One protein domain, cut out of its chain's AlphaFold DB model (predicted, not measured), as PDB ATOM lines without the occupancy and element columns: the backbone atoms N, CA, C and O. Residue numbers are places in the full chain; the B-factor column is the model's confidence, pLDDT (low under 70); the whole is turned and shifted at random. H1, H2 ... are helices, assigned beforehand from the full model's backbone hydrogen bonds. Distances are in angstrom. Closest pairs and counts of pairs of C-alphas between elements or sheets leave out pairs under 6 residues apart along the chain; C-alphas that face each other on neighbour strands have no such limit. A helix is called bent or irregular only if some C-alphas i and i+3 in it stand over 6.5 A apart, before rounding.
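What this domain is: This is residues 174 to 227 of the 230 residues of an uncharacterized protein of Mycobacterium sp. WY10 (UniProt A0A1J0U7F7). Two long helices, H1 then H2, make an open U: a tight link joins them at one end, H2 folds back the other way, and the space between their arms is empty. The printed part has 54 residues, all helix by class with no named strand. It is loose, with a radius of gyration of the C-alphas of 13.7 A, and only just elongated, spanning 41 by 21 by 13 A.

Where its parts are: Find C-alpha 174 at (29.872, 20.526, -42.505); from there H1 runs 26.8 A to residue 192. H2, residues 198 to 225, runs 37.0 A from (60.462, 16.494, -27.023) to (24.103, 22.679, -30.206).

How they stand to each other: H1 and H2 are apart, but only just, their closest C-alphas being 8.5 A apart. H2 is irregular, with C-alphas 199 and 202 8.4 A apart, and has a kink of 62 degrees near residue 205. Every O i to N i+4 pair is within hydrogen-bond range in H1, and 16 of 24 in H2.

The domain as a whole: Look at Gly 199 and Gly 227 for the farthest C-alphas, 41.6 A apart. Residues 174 to 190 and 205 to 227 are among those that stand free. The printed part has no cut, and no printed residue is under 70 in pLDDT.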
ATOM      1  N   ALA A 174      29.498  21.503 -43.524       81.25
ATOM      2  CA  ALA A 174      29.872  20.526 -42.505       81.25
ATOM      3  C   ALA A 174      30.841  19.455 -43.044       81.25
ATOM      4  O   ALA A 174      31.801  19.103 -42.359       81.25
ATOM      5  N   ALA A 175      30.635  18.974 -44.274       75.38
ATOM      6  CA  ALA A 175      31.530  18.009 -44.914       75.38
ATOM      7  C   ALA A 175      32.935  18.587 -45.169       75.38
ATOM      8  O   ALA A 175      33.936  17.912 -44.912       75.38
ATOM      9  N   ASP A 176      33.013  19.845 -45.612       74.88
ATOM     10  CA  ASP A 176      34.284  20.557 -45.788       74.88
ATOM     11  C   ASP A 176      35.029  20.675 -44.444       74.88
ATOM     12  O   ASP A 176      36.206  20.319 -44.347       74.88
ATOM     13  N   ILE A 177      34.322  21.086 -43.382       82.06
ATOM     14  CA  ILE A 177      34.881  21.200 -42.024       82.06
ATOM     15  C   ILE A 177      35.409  19.847 -41.529       82.06
ATOM     16  O   ILE A 177      36.521  19.784 -41.007       82.06
ATOM     17  N   ALA A 178      34.662  18.757 -41.726       81.56
ATOM     18  CA  ALA A 178      35.090  17.420 -41.314       81.56
ATOM     19  C   ALA A 178      36.387  16.980 -42.022       81.56
ATOM     20  O   ALA A 178      37.305  16.463 -41.381       81.56
ATOM     21  N   SER A 179      36.501  17.238 -43.330       75.56
ATOM     22  CA  SER A 179      37.723  16.965 -44.103       75.56
ATOM     23  C   SER A 179      38.921  17.762 -43.578       75.56
ATOM     24  O   SER A 179      40.035  17.241 -43.468       75.56
ATOM     25  N   ASP A 180      38.703  19.025 -43.220       82.00
ATOM     26  CA  ASP A 180      39.757  19.888 -42.695       82.00
ATOM     27  C   ASP A 180      40.185  19.494 -41.275       82.00
ATOM     28  O   ASP A 180      41.385  19.500 -40.986       82.00
ATOM     29  N   MET A 181      39.250  19.066 -40.420       87.06
ATOM     30  CA  MET A 181      39.562  18.498 -39.103       87.06
ATOM     31  C   MET A 181      40.414  17.232 -39.224       87.06
ATOM     32  O   MET A 181      41.404  17.093 -38.508       87.06
ATOM     33  N   GLU A 182      40.099  16.347 -40.172       84.94
ATOM     34  CA  GLU A 182      40.873  15.127 -40.415       84.94
ATOM     35  C   GLU A 182      42.308  15.440 -40.876       84.94
ATOM     36  O   GLU A 182      43.287  14.906 -40.344       84.94
ATOM     37  N   LYS A 183      42.466  16.384 -41.810       81.94
ATOM     38  CA  LYS A 183      43.794  16.852 -42.241       81.94
ATOM     39  C   LYS A 183      44.567  17.493 -41.092       81.94
ATOM     40  O   LYS A 183      45.778  17.280 -40.980       81.94
ATOM     41  N   LEU A 184      43.900  18.302 -40.267       87.75
ATOM     42  CA  LEU A 184      44.517  18.957 -39.118       87.75
ATOM     43  C   LEU A 184      44.987  17.924 -38.090       87.75
ATOM     44  O   LEU A 184      46.146  17.980 -37.681       87.75
ATOM     45  N   ARG A 185      44.147  16.936 -37.769       90.56
ATOM     46  CA  ARG A 185      44.493  15.786 -36.923       90.56
ATOM     47  C   ARG A 185      45.746  15.081 -37.433       90.56
ATOM     48  O   ARG A 185      46.713  14.923 -36.694       90.56
ATOM     49  N   GLY A 186      45.787  14.749 -38.724       88.12
ATOM     50  CA  GLY A 186      46.955  14.108 -39.332       88.12
ATOM     51  C   GLY A 186      48.227  14.967 -39.315       88.12
ATOM     52  O   GLY A 186      49.334  14.433 -39.347       88.12
ATOM     53  N   ARG A 187      48.113  16.301 -39.285       92.75
ATOM     54  CA  ARG A 187      49.264  17.209 -39.127       92.75
ATOM     55  C   ARG A 187      49.734  17.299 -37.678       92.75
ATOM     56  O   ARG A 187      50.938  17.364 -37.465       92.75
ATOM     57  N   ILE A 188      48.805  17.305 -36.723       92.38
ATOM     58  CA  ILE A 188      49.117  17.298 -35.290       92.38
ATOM     59  C   ILE A 188      49.848  16.004 -34.926       92.38
ATOM     60  O   ILE A 188      50.908  16.077 -34.320       92.38
ATOM     61  N   ASN A 189      49.365  14.847 -35.387       93.62
ATOM     62  CA  ASN A 189      50.039  13.570 -35.129       93.62
ATOM     63  C   ASN A 189      51.469  13.565 -35.681       93.62
ATOM     64  O   ASN A 189      52.402  13.282 -34.949       93.62
ATOM     65  N   ARG A 190      51.672  14.026 -36.921       93.00
ATOM     66  CA  ARG A 190      53.024  14.153 -37.495       93.00
ATOM     67  C   ARG A 190      53.938  15.118 -36.743       93.00
ATOM     68  O   ARG A 190      55.148  14.957 -36.809       93.00
ATOM     69  N   LEU A 191      53.384  16.147 -36.100       92.88
ATOM     70  CA  LEU A 191      54.165  17.040 -35.246       92.88
ATOM     71  C   LEU A 191      54.594  16.324 -33.962       92.88
ATOM     72  O   LEU A 191      55.729  16.505 -33.539       92.88
ATOM     73  N   ILE A 192      53.693  15.544 -33.361       92.06
ATOM     74  CA  ILE A 192      53.955  14.763 -32.145       92.06
ATOM     75  C   ILE A 192      54.979  13.655 -32.422       92.06
ATOM     76  O   ILE A 192      55.880  13.451 -31.615       92.06
ATOM     77  N   ASP A 193      54.866  12.992 -33.573       93.00
ATOM     78  CA  ASP A 193      55.743  11.897 -34.000       93.00
ATOM     79  C   ASP A 193      57.126  12.378 -34.488       93.00
ATOM     80  O   ASP A 193      57.987  11.558 -34.801       93.00
ATOM     81  N   ASP A 194      57.361  13.690 -34.603       95.38
ATOM     82  CA  ASP A 194      58.669  14.223 -34.994       95.38
ATOM     83  C   ASP A 194      59.668  14.035 -33.844       95.38
ATOM     84  O   ASP A 194      59.450  14.533 -32.739       95.38
ATOM     85  N   ASP A 195      60.807  13.386 -34.105       94.94
ATOM     86  CA  ASP A 195      61.844  13.108 -33.095       94.94
ATOM     87  C   ASP A 195      62.335  14.368 -32.352       94.94
ATOM     88  O   ASP A 195      62.848  14.299 -31.232       94.94
ATOM     89  N   ARG A 196      62.182  15.556 -32.951       93.56
ATOM     90  CA  ARG A 196      62.572  16.839 -32.344       93.56
ATOM     91  C   ARG A 196      61.507  17.406 -31.405       93.56
ATOM     92  O   ARG A 196      61.769  18.425 -30.760       93.56
ATOM     93  N   PHE A 197      60.319  16.807 -31.322       92.38
ATOM     94  CA  PHE A 197      59.176  17.319 -30.565       92.38
ATOM     95  C   PHE A 197      59.490  17.486 -29.074       92.38
ATOM     96  O   PHE A 197      59.255  18.557 -28.506       92.38
ATOM     97  N   THR A 198      60.099  16.474 -28.450       91.62
ATOM     98  CA  THR A 198      60.462  16.494 -27.023       91.62
ATOM     99  C   THR A 198      61.458  17.607 -26.696       91.62
ATOM    100  O   THR A 198      61.353  18.258 -25.663       91.62
ATOM    101  N   GLY A 199      62.399  17.888 -27.602       92.00
ATOM    102  CA  GLY A 199      63.376  18.967 -27.428       92.00
ATOM    103  C   GLY A 199      62.799  20.376 -27.606       92.00
ATOM    104  O   GLY A 199      63.462  21.351 -27.270       92.00
ATOM    105  N   ASN A 200      61.579  20.501 -28.138       92.44
ATOM    106  CA  ASN A 200      60.957  21.782 -28.484       92.44
ATOM    107  C   ASN A 200      59.597  22.001 -27.802       92.44
ATOM    108  O   ASN A 200      58.868  22.919 -28.181       92.44
ATOM    109  N   THR A 201      59.235  21.186 -26.808       89.81
ATOM    110  CA  THR A 201      57.874  21.148 -26.250       89.81
ATOM    111  C   THR A 201      57.408  22.501 -25.707       89.81
ATOM    112  O   THR A 201      56.297  22.917 -26.013       89.81
ATOM    113  N   GLU A 202      58.256  23.244 -24.990       88.88
ATOM    114  CA  GLU A 202      57.903  24.567 -24.447       88.88
ATOM    115  C   GLU A 202      57.664  25.610 -25.555       88.88
ATOM    116  O   GLU A 202      56.657  26.321 -25.559       88.88
ATOM    117  N   ALA A 203      58.540  25.647 -26.563       88.12
ATOM    118  CA  ALA A 203      58.399  26.542 -27.711       88.12
ATOM    119  C   ALA A 203      57.183  26.188 -28.586       88.12
ATOM    120  O   ALA A 203      56.587  27.066 -29.215       88.12
ATOM    121  N   ILE A 204      56.816  24.906 -28.653       88.81
ATOM    122  CA  ILE A 204      55.608  24.437 -29.335       88.81
ATOM    123  C   ILE A 204      54.373  24.834 -28.520       88.81
ATOM    124  O   ILE A 204      53.485  25.486 -29.070       88.81
ATOM    125  N   ALA A 205      54.346  24.548 -27.216       87.19
ATOM    126  CA  ALA A 205      53.253  24.898 -26.310       87.19
ATOM    127  C   ALA A 205      52.957  26.406 -26.316       87.19
ATOM    128  O   ALA A 205      51.802  26.803 -26.446       87.19
ATOM    129  N   GLY A 206      53.985  27.263 -26.307       86.19
ATOM    130  CA  GLY A 206      53.808  28.717 -26.412       86.19
ATOM    131  C   GLY A 206      53.171  29.183 -27.731       86.19
ATOM    132  O   GLY A 206      52.533  30.236 -27.780       86.19
ATOM    133  N   ARG A 207      53.303  28.400 -28.810       85.75
ATOM    134  CA  ARG A 207      52.720  28.709 -30.126       85.75
ATOM    135  C   ARG A 207      51.302  28.176 -30.287       85.75
ATOM    136  O   ARG A 207      50.489  28.856 -30.910       85.75
ATOM    137  N   ILE A 208      51.010  26.987 -29.755       83.94
ATOM    138  CA  ILE A 208      49.730  26.300 -29.995       83.94
ATOM    139  C   ILE A 208      48.768  26.326 -28.802       83.94
ATOM    140  O   ILE A 208      47.562  26.262 -29.011       83.94
ATOM    141  N   GLY A 209      49.260  26.503 -27.573       77.88
ATOM    142  CA  GLY A 209      48.464  26.363 -26.346       77.88
ATOM    143  C   GLY A 209      47.295  27.346 -26.231       77.88
ATOM    144  O   GLY A 209      46.235  26.992 -25.731       77.88
ATOM    145  N   ARG A 210      47.410  28.561 -26.790       77.81
ATOM    146  CA  ARG A 210      46.283  29.519 -26.826       77.81
ATOM    147  C   ARG A 210      45.105  29.046 -27.680       77.81
ATOM    148  O   ARG A 210      43.987  29.510 -27.479       77.81
ATOM    149  N   TYR A 211      45.349  28.156 -28.637       82.62
ATOM    150  CA  TYR A 211      44.310  27.628 -29.516       82.62
ATOM    151  C   TYR A 211      43.627  26.395 -28.930       82.62
ATOM    152  O   TYR A 211      42.503  26.114 -29.317       82.62
ATOM    153  N   GLU A 212      44.259  25.692 -27.990       79.50
ATOM    154  CA  GLU A 212      43.682  24.512 -27.339       79.50
ATOM    155  C   GLU A 212      42.382  24.859 -26.605       79.50
ATOM    156  O   GLU A 212      41.339  24.265 -26.875       79.50
ATOM    157  N   VAL A 213      42.425  25.893 -25.758       79.62
ATOM    158  CA  VAL A 213      41.255  26.378 -25.011       79.62
ATOM    159  C   VAL A 213      40.147  26.804 -25.976       79.62
ATOM    160  O   VAL A 213      39.020  26.330 -25.870       79.62
ATOM    161  N   TRP A 214      40.484  27.614 -26.982       84.06
ATOM    162  CA  TRP A 214      39.516  28.096 -27.968       84.06
ATOM    163  C   TRP A 214      38.877  26.964 -28.789       84.06
ATOM    164  O   TRP A 214      37.675  26.984 -29.050       84.06
ATOM    165  N   LEU A 215      39.664  25.957 -29.184       84.19
ATOM    166  CA  LEU A 215      39.164  24.797 -29.921       84.19
ATOM    167  C   LEU A 215      38.260  23.926 -29.050       84.19
ATOM    168  O   LEU A 215      37.210  23.501 -29.523       84.19
ATOM    169  N   SER A 216      38.636  23.691 -27.789       84.44
ATOM    170  CA  SER A 216      37.809  22.917 -26.857       84.44
ATOM    171  C   SER A 216      36.442  23.568 -26.638       84.44
ATOM    172  O   SER A 216      35.423  22.886 -26.722       84.44
ATOM    173  N   GLU A 217      36.401  24.892 -26.475       88.62
ATOM    174  CA  GLU A 217      35.165  25.653 -26.295       88.62
ATOM    175  C   GLU A 217      34.295  25.634 -27.559       88.62
ATOM    176  O   GLU A 217      33.091  25.384 -27.491       88.62
ATOM    177  N   ALA A 218      34.901  25.832 -28.734       85.50
ATOM    178  CA  ALA A 218      34.185  25.791 -30.007       85.50
ATOM    179  C   ALA A 218      33.572  24.408 -30.289       85.50
ATOM    180  O   ALA A 218      32.431  24.321 -30.748       85.50
ATOM    181  N   VAL A 219      34.306  23.328 -29.994       87.44
ATOM    182  CA  VAL A 219      33.818  21.949 -30.150       87.44
ATOM    183  C   VAL A 219      32.736  21.630 -29.121       87.44
ATOM    184  O   VAL A 219      31.714  21.057 -29.493       87.44
ATOM    185  N   ALA A 220      32.905  22.039 -27.861       87.88
ATOM    186  CA  ALA A 220      31.897  21.848 -26.819       87.88
ATOM    187  C   ALA A 220      30.578  22.547 -27.176       87.88
ATOM    188  O   ALA A 220      29.517  21.931 -27.116       87.88
ATOM    189  N   ARG A 221      30.648  23.795 -27.652       89.31
ATOM    190  CA  ARG A 221      29.476  24.550 -28.113       89.31
ATOM    191  C   ARG A 221      28.797  23.895 -29.313       89.31
ATOM    192  O   ARG A 221      27.568  23.884 -29.391       89.31
ATOM    193  N   LEU A 222      29.576  23.360 -30.256       87.06
ATOM    194  CA  LEU A 222      29.033  22.611 -31.389       87.06
ATOM    195  C   LEU A 222      28.309  21.348 -30.906       87.06
ATOM    196  O   LEU A 222      27.192  21.096 -31.340       87.06
ATOM    197  N   HIS A 223      28.919  20.591 -29.995       88.38
ATOM    198  CA  HIS A 223      28.341  19.377 -29.425       88.38
ATOM    199  C   HIS A 223      27.033  19.655 -28.672       88.38
ATOM    200  O   HIS A 223      26.027  18.995 -28.915       88.38
ATOM    201  N   GLU A 224      27.015  20.681 -27.819       91.19
ATOM    202  CA  GLU A 224      25.809  21.132 -27.117       91.19
ATOM    203  C   GLU A 224      24.697  21.520 -28.103       91.19
ATOM    204  O   GLU A 224      23.554  21.090 -27.961       91.19
ATOM    205  N   SER A 225      25.050  22.253 -29.165       85.56
ATOM    206  CA  SER A 225      24.103  22.679 -30.206       85.56
ATOM    207  C   SER A 225      23.534  21.518 -31.031       85.56
ATOM    208  O   SER A 225      22.475  21.667 -31.637       85.56
ATOM    209  N   LEU A 226      24.227  20.377 -31.085       86.56
ATOM    210  CA  LEU A 226      23.782  19.171 -31.789       86.56
ATOM    211  C   LEU A 226      22.920  18.242 -30.912       86.56
ATOM    212  O   LEU A 226      22.447  17.228 -31.418       86.56
ATOM    213  N   GLY A 227      22.661  18.611 -29.651       78.06
ATOM    214  CA  GLY A 227      21.824  17.846 -28.722       78.06
ATOM    215  C   GLY A 227      22.605  16.726 -28.045       78.06
ATOM    216  O   GLY A 227      22.384  15.560 -28.350       78.06
TER     217      GLY A 227